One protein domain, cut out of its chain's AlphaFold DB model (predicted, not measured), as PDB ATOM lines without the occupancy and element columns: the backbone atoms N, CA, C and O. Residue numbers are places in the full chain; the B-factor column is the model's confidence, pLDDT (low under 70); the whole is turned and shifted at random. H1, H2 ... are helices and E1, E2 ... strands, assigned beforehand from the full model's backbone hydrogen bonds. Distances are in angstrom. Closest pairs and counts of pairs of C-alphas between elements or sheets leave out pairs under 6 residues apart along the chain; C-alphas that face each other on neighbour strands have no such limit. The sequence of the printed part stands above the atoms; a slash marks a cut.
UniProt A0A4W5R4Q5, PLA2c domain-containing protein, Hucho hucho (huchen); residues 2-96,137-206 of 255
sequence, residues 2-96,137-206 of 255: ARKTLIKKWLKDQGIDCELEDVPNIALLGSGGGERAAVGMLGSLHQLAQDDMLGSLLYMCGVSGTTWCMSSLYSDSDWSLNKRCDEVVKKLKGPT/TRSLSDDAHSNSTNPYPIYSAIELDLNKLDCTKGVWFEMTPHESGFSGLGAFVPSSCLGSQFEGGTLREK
ATOM      1  N   ALA A   2     183.049 181.646 204.634       85.00
ATOM      2  CA  ALA A   2     184.258 182.243 204.054       85.00
ATOM      3  C   ALA A   2     184.333 182.219 202.507       85.00
ATOM      4  O   ALA A   2     184.633 183.246 201.902       85.00
ATOM      5  N   ARG A   3     183.954 181.113 201.845       90.69
ATOM      6  CA  ARG A   3     183.939 181.038 200.370       90.69
ATOM      7  C   ARG A   3     182.941 182.004 199.713       90.69
ATOM      8  O   ARG A   3     183.285 182.615 198.710       90.69
ATOM      9  N   LYS A   4     181.744 182.213 200.285       93.88
ATOM     10  CA  LYS A   4     180.766 183.187 199.749       93.88
ATOM     11  C   LYS A   4     181.301 184.619 199.776       93.88
ATOM     12  O   LYS A   4     181.044 185.373 198.847       93.88
ATOM     13  N   THR A   5     182.102 184.973 200.780       94.38
ATOM     14  CA  THR A   5     182.788 186.272 200.826       94.38
ATOM     15  C   THR A   5     183.787 186.427 199.677       94.38
ATOM     16  O   THR A   5     183.880 187.501 199.086       94.38
ATOM     17  N   LEU A   6     184.508 185.356 199.321       93.44
ATOM     18  CA  LEU A   6     185.415 185.356 198.168       93.44
ATOM     19  C   LEU A   6     184.655 185.476 196.844       93.44
ATOM     20  O   LEU A   6     185.064 186.258 195.992       93.44
ATOM     21  N   ILE A   7     183.525 184.777 196.699       95.62
ATOM     22  CA  ILE A   7     182.664 184.884 195.511       95.62
ATOM     23  C   ILE A   7     182.077 186.300 195.399       95.62
ATOM     24  O   ILE A   7     182.092 186.867 194.313       95.62
ATOM     25  N   LYS A   8     181.626 186.919 196.504       96.88
ATOM     26  CA  LYS A   8     181.174 188.327 196.514       96.88
ATOM     27  C   LYS A   8     182.272 189.268 196.022       96.88
ATOM     28  O   LYS A   8     182.007 190.150 195.211       96.88
ATOM     29  N   LYS A   9     183.505 189.086 196.508       95.50
ATOM     30  CA  LYS A   9     184.653 189.874 196.045       95.50
ATOM     31  C   LYS A   9     184.876 189.678 194.544       95.50
ATOM     32  O   LYS A   9     184.991 190.662 193.830       95.50
ATOM     33  N   TRP A  10     184.870 188.431 194.083       95.50
ATOM     34  CA  TRP A  10     185.010 188.109 192.668       95.50
ATOM     35  C   TRP A  10     183.905 188.757 191.814       95.50
ATOM     36  O   TRP A  10     184.218 189.423 190.837       95.50
ATOM     37  N   LEU A  11     182.630 188.667 192.213       97.31
ATOM     38  CA  LEU A  11     181.506 189.324 191.526       97.31
ATOM     39  C   LEU A  11     181.705 190.838 191.417       97.31
ATOM     40  O   LEU A  11     181.499 191.411 190.348       97.31
ATOM     41  N   LYS A  12     182.168 191.470 192.499       97.12
ATOM     42  CA  LYS A  12     182.482 192.900 192.510       97.12
ATOM     43  C   LYS A  12     183.590 193.245 191.513       97.12
ATOM     44  O   LYS A  12     183.471 194.250 190.816       97.12
ATOM     45  N   ASP A  13     184.625 192.412 191.422       96.19
ATOM     46  CA  ASP A  13     185.713 192.570 190.449       96.19
ATOM     47  C   ASP A  13     185.202 192.409 188.995       96.19
ATOM     48  O   ASP A  13     185.728 193.053 188.089       96.19
ATOM     49  N   GLN A  14     184.108 191.661 188.783       95.81
ATOM     50  CA  GLN A  14     183.377 191.566 187.504       95.81
ATOM     51  C   GLN A  14     182.356 192.703 187.270       95.81
ATOM     52  O   GLN A  14     181.622 192.687 186.281       95.81
ATOM     53  N   GLY A  15     182.265 193.692 188.168       97.00
ATOM     54  CA  GLY A  15     181.310 194.804 188.065       97.00
ATOM     55  C   GLY A  15     179.885 194.482 188.535       97.00
ATOM     56  O   GLY A  15     178.961 195.237 188.233       97.00
ATOM     57  N   ILE A  16     179.696 193.384 189.273       96.50
ATOM     58  CA  ILE A  16     178.410 192.955 189.835       96.50
ATOM     59  C   ILE A  16     178.436 193.174 191.351       96.50
ATOM     60  O   ILE A  16     179.120 192.458 192.081       96.50
ATOM     61  N   ASP A  17     177.673 194.151 191.837       95.88
ATOM     62  CA  ASP A  17     177.528 194.397 193.274       95.88
ATOM     63  C   ASP A  17     176.317 193.639 193.837       95.88
ATOM     64  O   ASP A  17     175.249 193.613 193.224       95.88
ATOM     65  N   CYS A  18     176.493 192.990 194.987       95.88
ATOM     66  CA  CYS A  18     175.441 192.219 195.648       95.88
ATOM     67  C   CYS A  18     175.694 192.092 197.154       95.88
ATOM     68  O   CYS A  18     176.838 192.155 197.629       95.88
ATOM     69  N   GLU A  19     174.630 191.870 197.925       96.62
ATOM     70  CA  GLU A  19     174.777 191.507 199.329       96.62
ATOM     71  C   GLU A  19     175.233 190.057 199.498       96.62
ATOM     72  O   GLU A  19     175.113 189.230 198.597       96.62
ATOM     73  N   LEU A  20     175.827 189.735 200.654       95.56
ATOM     74  CA  LEU A  20     176.384 188.393 200.894       95.56
ATOM     75  C   LEU A  20     175.309 187.293 200.800       95.56
ATOM     76  O   LEU A  20     175.601 186.160 200.413       95.56
ATOM     77  N   GLU A  21     174.077 187.644 201.161       95.56
ATOM     78  CA  GLU A  21     172.884 186.797 201.121       95.56
ATOM     79  C   GLU A  21     172.463 186.463 199.682       95.56
ATOM     80  O   GLU A  21     172.006 185.348 199.426       95.56
ATOM     81  N   ASP A  22     172.728 187.378 198.745       96.06
ATOM     82  CA  ASP A  22     172.364 187.277 197.329       96.06
ATOM     83  C   ASP A  22     173.445 186.597 196.473       96.06
ATOM     84  O   ASP A  22     173.249 186.362 195.280       96.06
ATOM     85  N   VAL A  23     174.597 186.253 197.063       96.81
ATOM     86  CA  VAL A  23     175.671 185.542 196.358       96.81
ATOM     87  C   VAL A  23     175.153 184.182 195.858       96.81
ATOM     88  O   VAL A  23     174.785 183.333 196.689       96.81
ATOM     89  N   PRO A  24     175.178 183.927 194.532       95.81
ATOM     90  CA  PRO A  24     174.646 182.709 193.943       95.81
ATOM     91  C   PRO A  24     175.484 181.484 194.318       95.81
ATOM     92  O   PRO A  24     176.712 181.528 194.414       95.81
ATOM     93  N   ASN A  25     174.803 180.352 194.477       96.00
ATOM     94  CA  ASN A  25     175.443 179.062 194.698       96.00
ATOM     95  C   ASN A  25     175.721 178.400 193.344       96.00
ATOM     96  O   ASN A  25     174.844 177.745 192.784       96.00
ATOM     97  N   ILE A  26     176.931 178.572 192.814       96.38
ATOM     98  CA  ILE A  26     177.337 177.969 191.539       96.38
ATOM     99  C   ILE A  26     178.115 176.679 191.815       96.38
ATOM    100  O   ILE A  26     179.056 176.672 192.611       96.38
ATOM    101  N   ALA A  27     177.730 175.588 191.158       96.62
ATOM    102  CA  ALA A  27     178.384 174.290 191.273       96.62
ATOM    103  C   ALA A  27     178.943 173.846 189.919       96.62
ATOM    104  O   ALA A  27     178.270 173.973 188.895       96.62
ATOM    105  N   LEU A  28     180.151 173.286 189.923       96.81
ATOM    106  CA  LEU A  28     180.708 172.570 188.778       96.81
ATOM    107  C   LEU A  28     180.450 171.073 188.954       96.81
ATOM    108  O   LEU A  28     180.853 170.505 189.966       96.81
ATOM    109  N   LEU A  29     179.804 170.439 187.975       96.75
ATOM    110  CA  LEU A  29     179.450 169.020 188.019       96.75
ATOM    111  C   LEU A  29     180.243 168.240 186.968       96.75
ATOM    112  O   LEU A  29     180.056 168.444 185.770       96.75
ATOM    113  N   GLY A  30     181.106 167.330 187.415       96.56
ATOM    114  CA  GLY A  30     181.834 166.422 186.534       96.56
ATOM    115  C   GLY A  30     181.193 165.035 186.454       96.56
ATOM    116  O   GLY A  30     180.826 164.424 187.459       96.56
ATOM    117  N   SER A  31     181.052 164.534 185.230       94.88
ATOM    118  CA  SER A  31     180.482 163.217 184.939       94.88
ATOM    119  C   SER A  31     181.481 162.076 185.143       94.88
ATOM    120  O   SER A  31     182.690 162.269 185.117       94.88
ATOM    121  N   GLY A  32     180.985 160.838 185.183       92.81
ATOM    122  CA  GLY A  32     181.836 159.650 185.158       92.81
ATOM    123  C   GLY A  32     182.480 159.386 183.792       92.81
ATOM    124  O   GLY A  32     182.156 160.016 182.785       92.81
ATOM    125  N   GLY A  33     183.394 158.412 183.743       91.00
ATOM    126  CA  GLY A  33     184.081 158.037 182.498       91.00
ATOM    127  C   GLY A  33     185.566 157.713 182.636       91.00
ATOM    128  O   GLY A  33     186.301 157.871 181.661       91.00
ATOM    129  N   GLY A  34     186.008 157.290 183.822       91.12
ATOM    130  CA  GLY A  34     187.402 156.942 184.099       91.12
ATOM    131  C   GLY A  34     188.385 158.084 183.820       91.12
ATOM    132  O   GLY A  34     188.048 159.258 183.970       91.12
ATOM    133  N   GLU A  35     189.589 157.751 183.354       91.19
ATOM    134  CA  GLU A  35     190.657 158.730 183.103       91.19
ATOM    135  C   GLU A  35     190.244 159.831 182.105       91.19
ATOM    136  O   GLU A  35     190.638 160.984 182.264       91.19
ATOM    137  N   ARG A  36     189.359 159.536 181.137       94.50
ATOM    138  CA  ARG A  36     188.807 160.554 180.219       94.50
ATOM    139  C   ARG A  36     188.082 161.664 180.978       94.50
ATOM    140  O   ARG A  36     188.272 162.835 180.672       94.50
ATOM    141  N   ALA A  37     187.238 161.297 181.941       95.94
ATOM    142  CA  ALA A  37     186.526 162.271 182.761       95.94
ATOM    143  C   ALA A  37     187.477 163.013 183.709       95.94
ATOM    144  O   ALA A  37     187.316 164.216 183.903       95.94
ATOM    145  N   ALA A  38     188.500 162.331 184.235       94.88
ATOM    146  CA  ALA A  38     189.529 162.958 185.063       94.88
ATOM    147  C   ALA A  38     190.288 164.057 184.293       94.88
ATOM    148  O   ALA A  38     190.354 165.201 184.743       94.88
ATOM    149  N   VAL A  39     190.798 163.735 183.098       93.94
ATOM    150  CA  VAL A  39     191.513 164.680 182.222       93.94
ATOM    151  C   VAL A  39     190.584 165.776 181.700       93.94
ATOM    152  O   VAL A  39     190.975 166.941 181.667       93.94
ATOM    153  N   GLY A  40     189.347 165.431 181.333       95.50
ATOM    154  CA  GLY A  40     188.338 166.406 180.917       95.50
ATOM    155  C   GLY A  40     188.060 167.444 182.004       95.50
ATOM    156  O   GLY A  40     188.088 168.639 181.722       95.50
ATOM    157  N   MET A  41     187.896 166.999 183.255       95.56
ATOM    158  CA  MET A  41     187.725 167.885 184.407       95.56
ATOM    159  C   MET A  41     188.926 168.820 184.597       95.56
ATOM    160  O   MET A  41     188.735 170.017 184.787       95.56
ATOM    161  N   LEU A  42     190.161 168.306 184.499       93.00
ATOM    162  CA  LEU A  42     191.369 169.142 184.575       93.00
ATOM    163  C   LEU A  42     191.383 170.216 183.485       93.00
ATOM    164  O   LEU A  42     191.691 171.369 183.772       93.00
ATOM    165  N   GLY A  43     191.020 169.856 182.251       92.56
ATOM    166  CA  GLY A  43     190.921 170.805 181.142       92.56
ATOM    167  C   GLY A  43     189.873 171.890 181.391       92.56
ATOM    168  O   GLY A  43     190.155 173.070 181.190       92.56
ATOM    169  N   SER A  44     188.690 171.514 181.888       94.56
ATOM    170  CA  SER A  44     187.640 172.470 182.252       94.56
ATOM    171  C   SER A  44     188.085 173.420 183.360       94.56
ATOM    172  O   SER A  44     187.883 174.624 183.246       94.56
ATOM    173  N   LEU A  45     188.728 172.908 184.411       92.62
ATOM    174  CA  LEU A  45     189.248 173.729 185.506       92.62
ATOM    175  C   LEU A  45     190.364 174.665 185.048       92.62
ATOM    176  O   LEU A  45     190.392 175.823 185.460       92.62
ATOM    177  N   HIS A  46     191.247 174.185 184.173       88.06
ATOM    178  CA  HIS A  46     192.287 175.006 183.570       88.06
ATOM    179  C   HIS A  46     191.680 176.162 182.769       88.06
ATOM    180  O   HIS A  46     192.063 177.309 182.983       88.06
ATOM    181  N   GLN A  47     190.691 175.894 181.910       92.06
ATOM    182  CA  GLN A  47     190.031 176.942 181.127       92.06
ATOM    183  C   GLN A  47     189.264 177.929 182.020       92.06
ATOM    184  O   GLN A  47     189.421 179.136 181.867       92.06
ATOM    185  N   LEU A  48     188.524 177.440 183.020       92.69
ATOM    186  CA  LEU A  48     187.856 178.298 184.005       92.69
ATOM    187  C   LEU A  48     188.848 179.185 184.770       92.69
ATOM    188  O   LEU A  48     188.472 180.264 185.219       92.69
ATOM    189  N   ALA A  49     190.093 178.741 184.967       88.19
ATOM    190  CA  ALA A  49     191.130 179.567 185.578       88.19
ATOM    191  C   ALA A  49     191.578 180.689 184.633       88.19
ATOM    192  O   ALA A  49     191.732 181.822 185.078       88.19
ATOM    193  N   GLN A  50     191.786 180.366 183.351       89.19
ATOM    194  CA  GLN A  50     192.186 181.337 182.323       89.19
ATOM    195  C   GLN A  50     191.121 182.417 182.112       89.19
ATOM    196  O   GLN A  50     191.462 183.581 181.927       89.19
ATOM    197  N   ASP A  51     189.850 182.035 182.210       92.81
ATOM    198  CA  ASP A  51     188.710 182.936 182.023       92.81
ATOM    199  C   ASP A  51     188.300 183.670 183.316       92.81
ATOM    200  O   ASP A  51     187.251 184.305 183.355       92.81
ATOM    201  N   ASP A  52     189.093 183.561 184.393       91.56
ATOM    202  CA  ASP A  52     188.786 184.100 185.727       91.56
ATOM    203  C   ASP A  52     187.391 183.687 186.237       91.56
ATOM    204  O   ASP A  52     186.683 184.448 186.876       91.56
ATOM    205  N   MET A  53     186.956 182.458 185.964       93.00
ATOM    206  CA  MET A  53     185.646 181.941 186.379       93.00
ATOM    207  C   MET A  53     185.713 181.010 187.592       93.00
ATOM    208  O   MET A  53     184.690 180.751 188.228       93.00
ATOM    209  N   LEU A  54     186.897 180.522 187.980       90.12
ATOM    210  CA  LEU A  54     187.043 179.680 189.179       90.12
ATOM    211  C   LEU A  54     186.643 180.396 190.474       90.12
ATOM    212  O   LEU A  54     186.208 179.745 191.427       90.12
ATOM    213  N   GLY A  55     186.772 181.725 190.521       90.75
ATOM    214  CA  GLY A  55     186.336 182.544 191.653       90.75
ATOM    215  C   GLY A  55     184.833 182.456 191.928       90.75
ATOM    216  O   GLY A  55     184.423 182.646 193.069       90.75
ATOM    217  N   SER A  56     184.036 182.085 190.922       93.81
ATOM    218  CA  SER A  56     182.573 181.992 191.011       93.81
ATOM    219  C   SER A  56     182.057 180.724 191.704       93.81
ATOM    220  O   SER A  56     180.937 180.703 192.212       93.81
ATOM    221  N   LEU A  57     182.858 179.652 191.733       94.38
ATOM    222  CA  LEU A  57     182.390 178.323 192.129       94.38
ATOM    223  C   LEU A  57     182.287 178.177 193.651       94.38
ATOM    224  O   LEU A  57     183.270 178.353 194.377       94.38
ATOM    225  N   LEU A  58     181.114 177.772 194.132       95.38
ATOM    226  CA  LEU A  58     180.890 177.395 195.524       95.38
ATOM    227  C   LEU A  58     181.155 175.907 195.758       95.38
ATOM    228  O   LEU A  58     181.783 175.565 196.757       95.38
ATOM    229  N   TYR A  59     180.726 175.051 194.829       95.69
ATOM    230  CA  TYR A  59     180.857 173.597 194.928       95.69
ATOM    231  C   TYR A  59     181.577 173.009 193.719       95.69
ATOM    232  O   TYR A  59     181.447 173.499 192.594       95.69
ATOM    233  N   MET A  60     182.298 171.919 193.960       95.19
ATOM    234  CA  MET A  60     182.812 171.036 192.924       95.19
ATOM    235  C   MET A  60     182.325 169.626 193.218       95.19
ATOM    236  O   MET A  60     182.664 169.060 194.253       95.19
ATOM    237  N   CYS A  61     181.534 169.075 192.308       96.38
ATOM    238  CA  CYS A  61     180.890 167.782 192.472       96.38
ATOM    239  C   CYS A  61     181.368 166.812 191.394       96.38
ATOM    240  O   CYS A  61     181.579 167.210 190.243       96.38
ATOM    241  N   GLY A  62     181.485 165.532 191.733       95.69
ATOM    242  CA  GLY A  62     181.922 164.530 190.771       95.69
ATOM    243  C   GLY A  62     181.490 163.111 191.097       95.69
ATOM    244  O   GLY A  62     181.302 162.745 192.254       95.69
ATOM    245  N   VAL A  63     181.413 162.294 190.048       94.12
ATOM    246  CA  VAL A  63     181.265 160.832 190.133       94.12
ATOM    247  C   VAL A  63     182.391 160.152 189.355       94.12
ATOM    248  O   VAL A  63     182.883 160.697 188.361       94.12
ATOM    249  N   SER A  64     182.795 158.944 189.760       93.50
ATOM    250  CA  SER A  64     183.766 158.116 189.024       93.50
ATOM    251  C   SER A  64     185.030 158.899 188.628       93.50
ATOM    252  O   SER A  64     185.660 159.493 189.490       93.50
ATOM    253  N   GLY A  65     185.421 158.939 187.354       94.62
ATOM    254  CA  GLY A  65     186.655 159.592 186.901       94.62
ATOM    255  C   GLY A  65     186.875 161.024 187.409       94.62
ATOM    256  O   GLY A  65     188.001 161.387 187.747       94.62
ATOM    257  N   THR A  66     185.816 161.833 187.542       96.38
ATOM    258  CA  THR A  66     185.935 163.177 188.135       96.38
ATOM    259  C   THR A  66     186.373 163.117 189.599       96.38
ATOM    260  O   THR A  66     187.215 163.915 189.999       96.38
ATOM    261  N   THR A  67     185.884 162.154 190.386       95.69
ATOM    262  CA  THR A  67     186.304 161.996 191.794       95.69
ATOM    263  C   THR A  67     187.788 161.679 191.933       95.69
ATOM    264  O   THR A  67     188.420 162.144 192.875       95.69
ATOM    265  N   TRP A  68     188.372 160.958 190.972       94.38
ATOM    266  CA  TRP A  68     189.804 160.660 190.959       94.38
ATOM    267  C   TRP A  68     190.625 161.938 190.758       94.38
ATOM    268  O   TRP A  68     191.550 162.226 191.513       94.38
ATOM    269  N   CYS A  69     190.214 162.766 189.792       94.62
ATOM    270  CA  CYS A  69     190.788 164.092 189.576       94.62
ATOM    271  C   CYS A  69     190.651 164.981 190.820       94.62
ATOM    272  O   CYS A  69     191.642 165.543 191.280       94.62
ATOM    273  N   MET A  70     189.455 165.053 191.413       94.44
ATOM    274  CA  MET A  70     189.217 165.812 192.643       94.44
ATOM    275  C   MET A  70     190.103 165.317 193.792       94.44
ATOM    276  O   MET A  70     190.724 166.128 194.466       94.44
ATOM    277  N   SER A  71     190.243 164.007 193.996       92.88
ATOM    278  CA  SER A  71     191.134 163.453 195.026       92.88
ATOM    279  C   SER A  71     192.580 163.934 194.866       92.88
ATOM    280  O   SER A  71     193.221 164.296 195.850       92.88
ATOM    281  N   SER A  72     193.094 163.964 193.634       91.75
ATOM    282  CA  SER A  72     194.434 164.488 193.348       91.75
ATOM    283  C   SER A  72     194.525 166.006 193.479       91.75
ATOM    284  O   SER A  72     195.584 166.517 193.828       91.75
ATOM    285  N   LEU A  73     193.459 166.747 193.180       90.94
ATOM    286  CA  LEU A  73     193.429 168.201 193.307       90.94
ATOM    287  C   LEU A  73     193.441 168.621 194.782       90.94
ATOM    288  O   LEU A  73     194.333 169.344 195.210       90.94
ATOM    289  N   TYR A  74     192.523 168.086 195.581       90.19
ATOM    290  CA  TYR A  74     192.340 168.432 196.995       90.19
ATOM    291  C   TYR A  74     193.361 167.768 197.934       90.19
ATOM    292  O   TYR A  74     193.167 167.742 199.140       90.19
ATOM    293  N   SER A  75     194.444 167.181 197.428       86.12
ATOM    294  CA  SER A  75     195.454 166.505 198.256       86.12
ATOM    295  C   SER A  75     196.405 167.428 199.020       86.12
ATOM    296  O   SER A  75     197.202 166.944 199.815       86.12
ATOM    297  N   ASP A  76     196.396 168.718 198.703       78.00
ATOM    298  CA  ASP A  76     197.221 169.755 199.322       78.00
ATOM    299  C   ASP A  76     196.267 170.754 200.007       78.00
ATOM    300  O   ASP A  76     195.167 170.992 199.509       78.00
ATOM    301  N   SER A  77     196.627 171.310 201.160       62.34
ATOM    302  CA  SER A  77     195.776 172.237 201.920       62.34
ATOM    303  C   SER A  77     196.057 173.718 201.626       62.34
ATOM    304  O   SER A  77     195.213 174.558 201.945       62.34
ATOM    305  N   ASP A  78     197.192 174.049 200.990       62.12
ATOM    306  CA  ASP A  78     197.714 175.426 200.855       62.12
ATOM    307  C   ASP A  78     197.918 175.883 199.394       62.12
ATOM    308  O   ASP A  78     198.758 176.733 199.081       62.12
ATOM    309  N   TRP A  79     197.136 175.344 198.458       69.12
ATOM    310  CA  TRP A  79     197.311 175.566 197.017       69.12
ATOM    311  C   TRP A  79     196.213 176.432 196.387       69.12
ATOM    312  O   TRP A  79     195.077 176.516 196.856       69.12
ATOM    313  N   SER A  80     196.557 177.048 195.251       71.62
ATOM    314  CA  SER A  80     195.602 177.665 194.331       71.62
ATOM    315  C   SER A  80     195.232 176.691 193.223       71.62
ATOM    316  O   SER A  80     196.105 175.992 192.698       71.62
ATOM    317  N   LEU A  81     193.958 176.697 192.813       73.56
ATOM    318  CA  LEU A  81     193.431 175.644 191.952       73.56
ATOM    319  C   LEU A  81     194.215 175.426 190.638       73.56
ATOM    320  O   LEU A  81     194.394 174.310 190.147       73.56
ATOM    321  N   ASN A  82     194.759 176.521 190.117       71.31
ATOM    322  CA  ASN A  82     195.561 176.554 188.904       71.31
ATOM    323  C   ASN A  82     196.902 175.803 189.045       71.31
ATOM    324  O   ASN A  82     197.226 174.957 188.217       71.31
ATOM    325  N   LYS A  83     197.654 176.033 190.134       79.06
ATOM    326  CA  LYS A  83     198.991 175.436 190.333       79.06
ATOM    327  C   LYS A  83     198.941 173.908 190.322       79.06
ATOM    328  O   LYS A  83     199.806 173.245 189.754       79.06
ATOM    329  N   ARG A  84     197.910 173.335 190.936       84.00
ATOM    330  CA  ARG A  84     197.784 171.880 191.034       84.00
ATOM    331  C   ARG A  84     197.288 171.237 189.752       84.00
ATOM    332  O   ARG A  84     197.648 170.091 189.512       84.00
ATOM    333  N   CYS A  85     196.517 171.940 188.919       85.12
ATOM    334  CA  CYS A  85     196.163 171.416 187.599       85.12
ATOM    335  C   CYS A  85     197.437 171.036 186.824       85.12
ATOM    336  O   CYS A  85     197.532 169.919 186.316       85.12
ATOM    337  N   ASP A  86     198.456 171.901 186.841       84.19
ATOM    338  CA  ASP A  86     199.750 171.632 186.202       84.19
ATOM    339  C   ASP A  86     200.500 170.454 186.843       84.19
ATOM    340  O   ASP A  86     201.067 169.609 186.143       84.19
ATOM    341  N   GLU A  87     200.490 170.358 188.174       88.19
ATOM    342  CA  GLU A  87     201.116 169.249 188.905       88.19
ATOM    343  C   GLU A  87     200.463 167.902 188.578       88.19
ATOM    344  O   GLU A  87     201.170 166.918 188.333       88.19
ATOM    345  N   VAL A  88     199.129 167.852 188.534       90.00
ATOM    346  CA  VAL A  88     198.379 166.640 188.181       90.00
ATOM    347  C   VAL A  88     198.640 166.269 186.722       90.00
ATOM    348  O   VAL A  88     198.947 165.114 186.440       90.00
ATOM    349  N   VAL A  89     198.642 167.232 185.794       88.44
ATOM    350  CA  VAL A  89     198.992 166.987 184.381       88.44
ATOM    351  C   VAL A  89     200.408 166.422 184.250       88.44
ATOM    352  O   VAL A  89     200.632 165.462 183.508       88.44
ATOM    353  N   LYS A  90     201.382 166.991 184.971       89.81
ATOM    354  CA  LYS A  90     202.764 166.492 184.979       89.81
ATOM    355  C   LYS A  90     202.834 165.060 185.510       89.81
ATOM    356  O   LYS A  90     203.569 164.246 184.954       89.81
ATOM    357  N   LYS A  91     202.055 164.747 186.546       90.50
ATOM    358  CA  LYS A  91     201.986 163.413 187.150       90.50
ATOM    359  C   LYS A  91     201.375 162.380 186.212       90.50
ATOM    360  O   LYS A  91     201.974 161.331 186.006       90.50
ATOM    361  N   LEU A  92     200.269 162.718 185.549       90.56
ATOM    362  CA  LEU A  92     199.625 161.862 184.548       90.56
ATOM    363  C   LEU A  92     200.551 161.552 183.359       90.56
ATOM    364  O   LEU A  92     200.490 160.463 182.791       90.56
ATOM    365  N   LYS A  93     201.474 162.457 183.012       89.88
ATOM    366  CA  LYS A  93     202.525 162.217 182.001       89.88
ATOM    367  C   LYS A  93     203.718 161.401 182.522       89.88
ATOM    368  O   LYS A  93     204.531 160.943 181.724       89.88
ATOM    369  N   GLY A  94     203.842 161.244 183.837       90.00
ATOM    370  CA  GLY A  94     204.947 160.563 184.504       90.00
ATOM    371  C   GLY A  94     204.805 159.037 184.568       90.00
ATOM    372  O   GLY A  94     203.867 158.462 183.998       90.00
ATOM    373  N   PRO A  95     205.748 158.362 185.250       89.00
ATOM    374  CA  PRO A  95     205.653 156.933 185.529       89.00
ATOM    375  C   PRO A  95     204.520 156.633 186.521       89.00
ATOM    376  O   PRO A  95     204.091 157.505 187.275       89.00
ATOM    377  N   THR A  96     204.041 155.390 186.527       87.69
ATOM    378  CA  THR A  96     203.110 154.899 187.552       87.69
ATOM    379  C   THR A  96     203.785 154.832 188.920       87.69
ATOM    380  O   THR A  96     205.015 154.840 189.022       87.69
ATOM    381  N   THR A 137     196.964 158.543 200.839       93.19
ATOM    382  CA  THR A 137     196.315 157.774 201.906       93.19
ATOM    383  C   THR A 137     195.760 158.667 203.015       93.19
ATOM    384  O   THR A 137     195.544 158.194 204.125       93.19
ATOM    385  N   ARG A 138     195.594 159.971 202.765       93.38
ATOM    386  CA  ARG A 138     194.906 160.856 203.706       93.38
ATOM    387  C   ARG A 138     193.446 160.446 203.868       93.38
ATOM    388  O   ARG A 138     192.862 159.841 202.961       93.38
ATOM    389  N   SER A 139     192.854 160.881 204.964       94.62
ATOM    390  CA  SER A 139     191.416 160.826 205.175       94.62
ATOM    391  C   SER A 139     190.695 161.908 204.370       94.62
ATOM    392  O   SER A 139     191.276 162.937 204.008       94.62
ATOM    393  N   LEU A 140     189.402 161.714 204.105       95.00
ATOM    394  CA  LEU A 140     188.570 162.782 203.546       95.00
ATOM    395  C   LEU A 140     188.323 163.866 204.602       95.00
ATOM    396  O   LEU A 140     188.303 165.054 204.278       95.00
ATOM    397  N   SER A 141     188.196 163.468 205.871       95.00
ATOM    398  CA  SER A 141     187.985 164.404 206.974       95.00
ATOM    399  C   SER A 141     189.167 165.342 207.251       95.00
ATOM    400  O   SER A 141     188.964 166.440 207.778       95.00
ATOM    401  N   ASP A 142     190.377 164.985 206.806       91.88
ATOM    402  CA  ASP A 142     191.557 165.859 206.868       91.88
ATOM    403  C   ASP A 142     191.338 167.158 206.068       91.88
ATOM    404  O   ASP A 142     191.831 168.222 206.450       91.88
ATOM    405  N   ASP A 143     190.518 167.113 205.009       89.06
ATOM    406  CA  ASP A 143     190.222 168.274 204.163       89.06
ATOM    407  C   ASP A 143     189.296 169.294 204.840       89.06
ATOM    408  O   ASP A 143     189.175 170.423 204.357       89.06
ATOM    409  N   ALA A 144     188.634 168.937 205.948       87.25
ATOM    410  CA  ALA A 144     187.666 169.814 206.614       87.25
ATOM    411  C   ALA A 144     188.322 171.089 207.168       87.25
ATOM    412  O   ALA A 144     187.688 172.139 207.251       87.25
ATOM    413  N   HIS A 145     189.613 171.000 207.503       75.19
ATOM    414  CA  HIS A 145     190.413 172.105 208.030       75.19
ATOM    415  C   HIS A 145     191.179 172.868 206.941       75.19
ATOM    416  O   HIS A 145     191.879 173.833 207.253       75.19
ATOM    417  N   SER A 146     191.073 172.444 205.675       68.88
ATOM    418  CA  SER A 146     191.753 173.112 204.564       68.88
ATOM    419  C   SER A 146     191.219 174.534 204.360       68.88
ATOM    420  O   SER A 146     190.069 174.858 204.679       68.88
ATOM    421  N   ASN A 147     192.076 175.419 203.843       63.84
ATOM    422  CA  ASN A 147     191.703 176.804 203.587       63.84
ATOM    423  C   ASN A 147     190.453 176.852 202.690       63.84
ATOM    424  O   ASN A 147     190.450 176.366 201.563       63.84
ATOM    425  N   SER A 148     189.389 177.496 203.184       69.50
ATOM    426  CA  SER A 148     188.080 177.678 202.515       69.50
ATOM    427  C   SER A 148     188.106 178.506 201.212       69.50
ATOM    428  O   SER A 148     187.093 179.059 200.776       69.50
ATOM    429  N   THR A 149     189.285 178.641 200.611       82.06
ATOM    430  CA  THR A 149     189.547 179.372 199.380       82.06
ATOM    431  C   THR A 149     189.148 178.588 198.146       82.06
ATOM    432  O   THR A 149     188.818 179.226 197.158       82.06
ATOM    433  N   ASN A 150     189.131 177.256 198.175       87.94
ATOM    434  CA  ASN A 150     188.708 176.437 197.039       87.94
ATOM    435  C   ASN A 150     187.194 176.130 197.095       87.94
ATOM    436  O   ASN A 150     186.584 176.247 198.161       87.94
ATOM    437  N   PRO A 151     186.554 175.766 195.964       91.88
ATOM    438  CA  PRO A 151     185.179 175.269 195.973       91.88
ATOM    439  C   PRO A 151     185.052 174.060 196.907       91.88
ATOM    440  O   PRO A 151     185.990 173.274 197.029       91.88
ATOM    441  N   TYR A 152     183.908 173.892 197.557       93.88
ATOM    442  CA  TYR A 152     183.693 172.784 198.481       93.88
ATOM    443  C   TYR A 152     183.543 171.458 197.710       93.88
ATOM    444  O   TYR A 152     182.687 171.395 196.817       93.88
ATOM    445  N   PRO A 153     184.363 170.426 197.996       94.56
ATOM    446  CA  PRO A 153     184.341 169.180 197.241       94.56
ATOM    447  C   PRO A 153     183.206 168.261 197.706       94.56
ATOM    448  O   PRO A 153     183.031 168.024 198.902       94.56
ATOM    449  N   ILE A 154     182.470 167.713 196.741       96.81
ATOM    450  CA  ILE A 154     181.404 166.733 196.950       96.81
ATOM    451  C   ILE A 154     181.672 165.522 196.055       96.81
ATOM    452  O   ILE A 154     181.611 165.594 194.825       96.81
ATOM    453  N   TYR A 155     181.981 164.399 196.683       97.19
ATOM    454  CA  TYR A 155     182.193 163.117 196.027       97.19
ATOM    455  C   TYR A 155     180.889 162.322 196.073       97.19
ATOM    456  O   TYR A 155     180.152 162.380 197.057       97.19
ATOM    457  N   SER A 156     180.585 161.577 195.014       95.19
ATOM    458  CA  SER A 156     179.344 160.809 194.949       95.19
ATOM    459  C   SER A 156     179.572 159.395 194.430       95.19
ATOM    460  O   SER A 156     180.315 159.172 193.469       95.19
ATOM    461  N   ALA A 157     178.883 158.450 195.064       92.62
ATOM    462  CA  ALA A 157     178.842 157.041 194.706       92.62
ATOM    463  C   ALA A 157     177.390 156.546 194.640       92.62
ATOM    464  O   ALA A 157     176.465 157.199 195.130       92.62
ATOM    465  N   ILE A 158     177.202 155.394 193.998       87.88
ATOM    466  CA  ILE A 158     175.901 154.750 193.838       87.88
ATOM    467  C   ILE A 158     175.870 153.479 194.677       87.88
ATOM    468  O   ILE A 158     176.762 152.644 194.545       87.88
ATOM    469  N   GLU A 159     174.809 153.312 195.463       86.62
ATOM    470  CA  GLU A 159     174.490 152.032 196.084       86.62
ATOM    471  C   GLU A 159     173.822 151.109 195.058       86.62
ATOM    472  O   GLU A 159     172.690 151.339 194.613       86.62
ATOM    473  N   LEU A 160     174.559 150.082 194.637       79.69
ATOM    474  CA  LEU A 160     174.215 149.243 193.491       79.69
ATOM    475  C   LEU A 160     172.936 148.443 193.715       79.69
ATOM    476  O   LEU A 160     172.142 148.302 192.781       79.69
ATOM    477  N   ASP A 161     172.718 147.925 194.921       80.75
ATOM    478  CA  ASP A 161     171.554 147.077 195.180       80.75
ATOM    479  C   ASP A 161     170.265 147.898 195.203       80.75
ATOM    480  O   ASP A 161     169.251 147.490 194.635       80.75
ATOM    481  N   LEU A 162     170.323 149.113 195.748       79.06
ATOM    482  CA  LEU A 162     169.206 150.053 195.701       79.06
ATOM    483  C   LEU A 162     168.971 150.593 194.286       79.06
ATOM    484  O   LEU A 162     167.821 150.823 193.907       79.06
ATOM    485  N   ASN A 163     170.028 150.723 193.482       78.00
ATOM    486  CA  ASN A 163     169.923 151.125 192.080       78.00
ATOM    487  C   ASN A 163     169.239 150.055 191.220       78.00
ATOM    488  O   ASN A 163     168.391 150.384 190.399       78.00
ATOM    489  N   LYS A 164     169.537 148.768 191.445       79.75
ATOM    490  CA  LYS A 164     168.854 147.644 190.769       79.75
ATOM    491  C   LYS A 164     167.366 147.548 191.118       79.75
ATOM    492  O   LYS A 164     166.608 146.938 190.372       79.75
ATOM    493  N   LEU A 165     166.967 148.116 192.255       80.31
ATOM    494  CA  LEU A 165     165.585 148.173 192.728       80.31
ATOM    495  C   LEU A 165     164.859 149.464 192.308       80.31
ATOM    496  O   LEU A 165     163.770 149.726 192.817       80.31
ATOM    497  N   ASP A 166     165.459 150.288 191.438       78.19
ATOM    498  CA  ASP A 166     164.942 151.602 191.021       78.19
ATOM    499  C   ASP A 166     164.612 152.540 192.211       78.19
ATOM    500  O   ASP A 166     163.750 153.423 192.137       78.19
ATOM    501  N   CYS A 167     165.304 152.371 193.347       75.56
ATOM    502  CA  CYS A 167     165.041 153.119 194.576       75.56
ATOM    503  C   CYS A 167     165.741 154.483 194.575       75.56
ATOM    504  O   CYS A 167     166.852 154.646 195.069       75.56
ATOM    505  N   THR A 168     165.067 155.527 194.107       76.62
ATOM    506  CA  THR A 168     165.679 156.862 193.969       76.62
ATOM    507  C   THR A 168     166.140 157.514 195.281       76.62
ATOM    508  O   THR A 168     167.037 158.354 195.253       76.62
ATOM    509  N   LYS A 169     165.568 157.143 196.437       72.81
ATOM    510  CA  LYS A 169     165.882 157.775 197.736       72.81
ATOM    511  C   LYS A 169     167.182 157.288 198.379       72.81
ATOM    512  O   LYS A 169     167.816 158.057 199.090       72.81
ATOM    513  N   GLY A 170     167.564 156.035 198.165       76.50
ATOM    514  CA  GLY A 170     168.745 155.443 198.805       76.50
ATOM    515  C   GLY A 170     169.910 155.190 197.852       76.50
ATOM    516  O   GLY A 170     170.915 154.632 198.259       76.50
ATOM    517  N   VAL A 171     169.784 155.578 196.583       85.25
ATOM    518  CA  VAL A 171     170.791 155.277 195.556       85.25
ATOM    519  C   VAL A 171     172.044 156.132 195.676       85.25
ATOM    520  O   VAL A 171     173.131 155.633 195.418       85.25
ATOM    521  N   TRP A 172     171.915 157.403 196.052       91.38
ATOM    522  CA  TRP A 172     173.046 158.327 196.071       91.38
ATOM    523  C   TRP A 172     173.675 158.404 197.454       91.38
ATOM    524  O   TRP A 172     173.025 158.840 198.408       91.38
ATOM    525  N   PHE A 173     174.946 158.017 197.521       94.31
ATOM    526  CA  PHE A 173     175.802 158.224 198.677       94.31
ATOM    527  C   PHE A 173     176.731 159.408 198.406       94.31
ATOM    528  O   PHE A 173     177.510 159.405 197.448       94.31
ATOM    529  N   GLU A 174     176.617 160.434 199.233       96.31
ATOM    530  CA  GLU A 174     177.387 161.665 199.168       96.31
ATOM    531  C   GLU A 174     178.500 161.627 200.211       96.31
ATOM    532  O   GLU A 174     178.288 161.191 201.341       96.31
ATOM    533  N   MET A 175     179.691 162.076 199.827       97.50
ATOM    534  CA  MET A 175     180.860 162.156 200.692       97.50
ATOM    535  C   MET A 175     181.472 163.543 200.580       97.50
ATOM    536  O   MET A 175     181.816 164.009 199.491       97.50
ATOM    537  N   THR A 176     181.636 164.198 201.719       96.50
ATOM    538  CA  THR A 176     182.268 165.515 201.824       96.50
ATOM    539  C   THR A 176     183.312 165.493 202.940       96.50
ATOM    540  O   THR A 176     183.318 164.559 203.741       96.50
ATOM    541  N   PRO A 177     184.184 166.505 203.069       95.31
ATOM    542  CA  PRO A 177     185.123 166.564 204.190       95.31
ATOM    543  C   PRO A 177     184.474 166.512 205.582       95.31
ATOM    544  O   PRO A 177     185.094 166.059 206.536       95.31
ATOM    545  N   HIS A 178     183.222 166.954 205.725       95.75
ATOM    546  CA  HIS A 178     182.578 167.071 207.039       95.75
ATOM    547  C   HIS A 178     181.680 165.876 207.356       95.75
ATOM    548  O   HIS A 178     181.739 165.317 208.453       95.75
ATOM    549  N   GLU A 179     180.857 165.473 206.395       96.88
ATOM    550  CA  GLU A 179     179.875 164.411 206.567       96.88
ATOM    551  C   GLU A 179     179.690 163.598 205.292       96.88
ATOM    552  O   GLU A 179     179.969 164.065 204.181       96.88
ATOM    553  N   SER A 180     179.224 162.368 205.481       97.25
ATOM    554  CA  SER A 180     178.951 161.416 204.415       97.25
ATOM    555  C   SER A 180     177.684 160.625 204.710       97.25
ATOM    556  O   SER A 180     177.404 160.304 205.869       97.25
ATOM    557  N   GLY A 181     176.899 160.313 203.684       95.62
ATOM    558  CA  GLY A 181     175.590 159.713 203.892       95.62
ATOM    559  C   GLY A 181     174.710 159.612 202.657       95.62
ATOM    560  O   GLY A 181     175.109 159.928 201.541       95.62
ATOM    561  N   PHE A 182     173.474 159.168 202.875       93.50
ATOM    562  CA  PHE A 182     172.465 159.025 201.831       93.50
ATOM    563  C   PHE A 182     171.587 160.272 201.759       93.50
ATOM    564  O   PHE A 182     170.662 160.436 202.564       93.50
ATOM    565  N   SER A 183     171.824 161.127 200.762       89.44
ATOM    566  CA  SER A 183     171.143 162.424 200.641       89.44
ATOM    567  C   SER A 183     169.622 162.284 200.540       89.44
ATOM    568  O   SER A 183     168.888 163.029 201.185       89.44
ATOM    569  N   GLY A 184     169.119 161.285 199.807       88.31
ATOM    570  CA  GLY A 184     167.672 161.062 199.673       88.31
ATOM    571  C   GLY A 184     166.995 160.459 200.914       88.31
ATOM    572  O   GLY A 184     165.765 160.488 201.005       88.31
ATOM    573  N   LEU A 185     167.774 159.951 201.876       89.56
ATOM    574  CA  LEU A 185     167.292 159.503 203.186       89.56
ATOM    575  C   LEU A 185     167.507 160.556 204.283       89.56
ATOM    576  O   LEU A 185     166.950 160.410 205.368       89.56
ATOM    577  N   GLY A 186     168.306 161.596 204.021       91.81
ATOM    578  CA  GLY A 186     168.713 162.565 205.038       91.81
ATOM    579  C   GLY A 186     169.541 161.937 206.164       91.81
ATOM    580  O   GLY A 186     169.516 162.429 207.288       91.81
ATOM    581  N   ALA A 187     170.227 160.825 205.884       93.06
ATOM    582  CA  ALA A 187     170.959 160.044 206.875       93.06
ATOM    583  C   ALA A 187     172.465 160.208 206.659       93.06
ATOM    584  O   ALA A 187     173.007 159.663 205.698       93.06
ATOM    585  N   PHE A 188     173.118 160.943 207.560       96.00
ATOM    586  CA  PHE A 188     174.533 161.305 207.477       96.00
ATOM    587  C   PHE A 188     175.280 160.972 208.766       96.00
ATOM    588  O   PHE A 188     174.714 160.984 209.861       96.00
ATOM    589  N   VAL A 189     176.573 160.696 208.616       96.81
ATOM    590  CA  VAL A 189     177.540 160.539 209.706       96.81
ATOM    591  C   VAL A 189     178.735 161.460 209.457       96.81
ATOM    592  O   VAL A 189     178.994 161.811 208.303       96.81
ATOM    593  N   PRO A 190     179.505 161.838 210.493       97.00
ATOM    594  CA  PRO A 190     180.775 162.524 210.284       97.00
ATOM    595  C   PRO A 190     181.685 161.705 209.364       97.00
ATOM    596  O   PRO A 190     181.791 160.489 209.540       97.00
ATOM    597  N   SER A 191     182.381 162.350 208.425       96.81
ATOM    598  CA  SER A 191     183.244 161.627 207.473       96.81
ATOM    599  C   SER A 191     184.390 160.883 208.154       96.81
ATOM    600  O   SER A 191     184.774 159.814 207.700       96.81
ATOM    601  N   SER A 192     184.820 161.345 209.331       96.62
ATOM    602  CA  SER A 192     185.764 160.634 210.207       96.62
ATOM    603  C   SER A 192     185.261 159.288 210.745       96.62
ATOM    604  O   SER A 192     186.004 158.564 211.405       96.62
ATOM    605  N   CYS A 193     183.992 158.955 210.506       96.00
ATOM    606  CA  CYS A 193     183.388 157.666 210.825       96.00
ATOM    607  C   CYS A 193     183.113 156.815 209.572       96.00
ATOM    608  O   CYS A 193     182.496 155.754 209.699       96.00
ATOM    609  N   LEU A 194     183.539 157.236 208.373       92.94
ATOM    610  CA  LEU A 194     183.411 156.423 207.163       92.94
ATOM    611  C   LEU A 194     184.112 155.073 207.350       92.94
ATOM    612  O   LEU A 194     185.308 155.017 207.615       92.94
ATOM    613  N   GLY A 195     183.347 153.988 207.208       89.88
ATOM    614  CA  GLY A 195     183.812 152.612 207.413       89.88
ATOM    615  C   GLY A 195     183.536 152.037 208.801       89.88
ATOM    616  O   GLY A 195     183.683 150.832 208.977       89.88
ATOM    617  N   SER A 196     183.085 152.856 209.758       93.56
ATOM    618  CA  SER A 196     182.647 152.415 211.092       93.56
ATOM    619  C   SER A 196     181.285 151.712 211.066       93.56
ATOM    620  O   SER A 196     180.493 151.903 210.143       93.56
ATOM    621  N   GLN A 197     180.980 150.924 212.103       92.19
ATOM    622  CA  GLN A 197     179.689 150.237 212.216       92.19
ATOM    623  C   GLN A 197     178.677 151.031 213.041       92.19
ATOM    624  O   GLN A 197     178.973 151.505 214.142       92.19
ATOM    625  N   PHE A 198     177.442 151.084 212.547       93.31
ATOM    626  CA  PHE A 198     176.322 151.754 213.195       93.31
ATOM    627  C   PHE A 198     175.122 150.816 213.307       93.31
ATOM    628  O   PHE A 198     174.861 150.012 212.417       93.31
ATOM    629  N   GLU A 199     174.348 150.965 214.379       93.75
ATOM    630  CA  GLU A 199     173.087 150.250 214.576       93.75
ATOM    631  C   GLU A 199     172.060 151.204 215.190       93.75
ATOM    632  O   GLU A 199     172.341 151.877 216.183       93.75
ATOM    633  N   GLY A 200     170.875 151.309 214.580       91.44
ATOM    634  CA  GLY A 200     169.818 152.208 215.060       91.44
ATOM    635  C   GLY A 200     170.253 153.678 215.161       91.44
ATOM    636  O   GLY A 200     169.812 154.384 216.063       91.44
ATOM    637  N   GLY A 201     171.168 154.125 214.292       91.00
ATOM    638  CA  GLY A 201     171.736 155.480 214.319       91.00
ATOM    639  C   GLY A 201     172.811 155.715 215.388       91.00
ATOM    640  O   GLY A 201     173.290 156.835 215.527       91.00
ATOM    641  N   THR A 202     173.213 154.684 216.136       94.06
ATOM    642  CA  THR A 202     174.254 154.777 217.172       94.06
ATOM    643  C   THR A 202     175.542 154.101 216.709       94.06
ATOM    644  O   THR A 202     175.505 152.983 216.196       94.06
ATOM    645  N   LEU A 203     176.685 154.763 216.915       95.75
ATOM    646  CA  LEU A 203     178.012 154.201 216.648       95.75
ATOM    647  C   LEU A 203     178.258 152.992 217.563       95.75
ATOM    648  O   LEU A 203     178.222 153.120 218.788       95.75
ATOM    649  N   ARG A 204     178.493 151.823 216.966       95.12
ATOM    650  CA  ARG A 204     178.775 150.573 217.686       95.12
ATOM    651  C   ARG A 204     180.261 150.295 217.780       95.12
ATOM    652  O   ARG A 204     180.760 149.975 218.852       95.12
ATOM    653  N   GLU A 205     180.952 150.459 216.663       93.00
ATOM    654  CA  GLU A 205     182.371 150.169 216.539       93.00
ATOM    655  C   GLU A 205     183.011 151.280 215.718       93.00
ATOM    656  O   GLU A 205     182.711 151.439 214.531       93.00
ATOM    657  N   LYS A 206     183.869 152.071 216.367       92.69
ATOM    658  CA  LYS A 206     184.676 153.067 215.671       92.69
ATOM    659  C   LYS A 206     185.844 152.362 215.000       92.69
ATOM    660  O   LYS A 206     186.698 151.810 215.688       92.69
TER     661      LYS A 206
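What this domain is: This is residues 2 to 96 and 137 to 206 of the 255 residues of the protein "PLA2c domain-containing protein" of Hucho hucho (huchen) (UniProt A0A4W5R4Q5). One strongly twisted sheet of six strands runs through the domain; H2 and H3 cover one face of its parallel half, E1 to E3, and H4 packs on those two helices, while H1 grazes the sheet and the small hairpin E7, E8 lies beyond E6. The printed part has 165 residues with six named helices and eight named strands, in the order H1 E1 H2 E2 H3 H4 H5 E3 H6 E4 E5 E6 E7 E8. The large sheet, E1 E2 E3 E4 E5 E6, is mixed, and the class is mixed, helices and strands. The whole is compact, with a radius of gyration of the C-alphas of 17.4 A and spans of 51 by 47 by 32 A.

Where its parts are: Find C-alpha 2 at (184.258, 182.243, 204.054); H1 runs from there to residue 13. Next come E1, residues 26 to 30, and H2, residues 34 to 50, 24.9 A long. E2, residues 57 to 63, is 17.6 A long; H3 is residues 65 to 73 and H4 81 to 92. Past the cut lie H5, 141 to 145, and E3, 152 to 158, 20.2 A long from C-alpha 152 at (183.693, 172.784, 198.481). Read on through H6, 160 to 164, E4, 172 to 175, E5, 179 to 182, E6, 187 to 190, E7, 197 to 199, and E8, which ends at C-alpha 205, (182.371, 150.169, 216.539), having begun at 202.

How they stand to each other: E1 and E2 are parallel, with N 30 and O 61 2.9 A apart; with H2 they form a strand-helix-strand unit, a helix between parallel neighbours, its crossover right-handed. E2 and E3 are parallel (N 154 and O 60, 2.8 A). E3 and E4 are antiparallel (N 155 and O 175, 2.8 A). E4 E5 E6 form a meander, each strand antiparallel to the one before: look at N 174 and O 181, 2.8 A, and N 180 and O 189, 2.9 A. H2 and H3 are on the same face, giving two layers, a sheet and helices. H2 touches H3 at a steep tilt of 54 degrees, C-alphas 34 and 65 being closest at 3.9 A. H4 is not on the sheet; it touches H2, C-alphas 42 and 85 closest at 6.1 A. H1 and H5 only graze the sheet; H6 is not on it. E7 and E8 are a hairpin, N 199 and O 202 3.0 A apart. Every O i to N i+4 pair is within hydrogen-bond range in H1, H2, H3 and H6; H4 has 7 of 8, and H5 0 of 1, with 1 of 2 O i to N i+3 pairs.

The domain as a whole: The C-alphas of Gly 15 and Arg 204, the two farthest apart, are 53.3 A apart. Residues 97 to 136 are not printed; C-alphas 96 and 137 are 16.1 A apart across the cut. Of the links printed whole, H1 to E1 is long. Mean pLDDT of the printed part is 90.5, with residues 77 to 79 and 146 to 148 under 70.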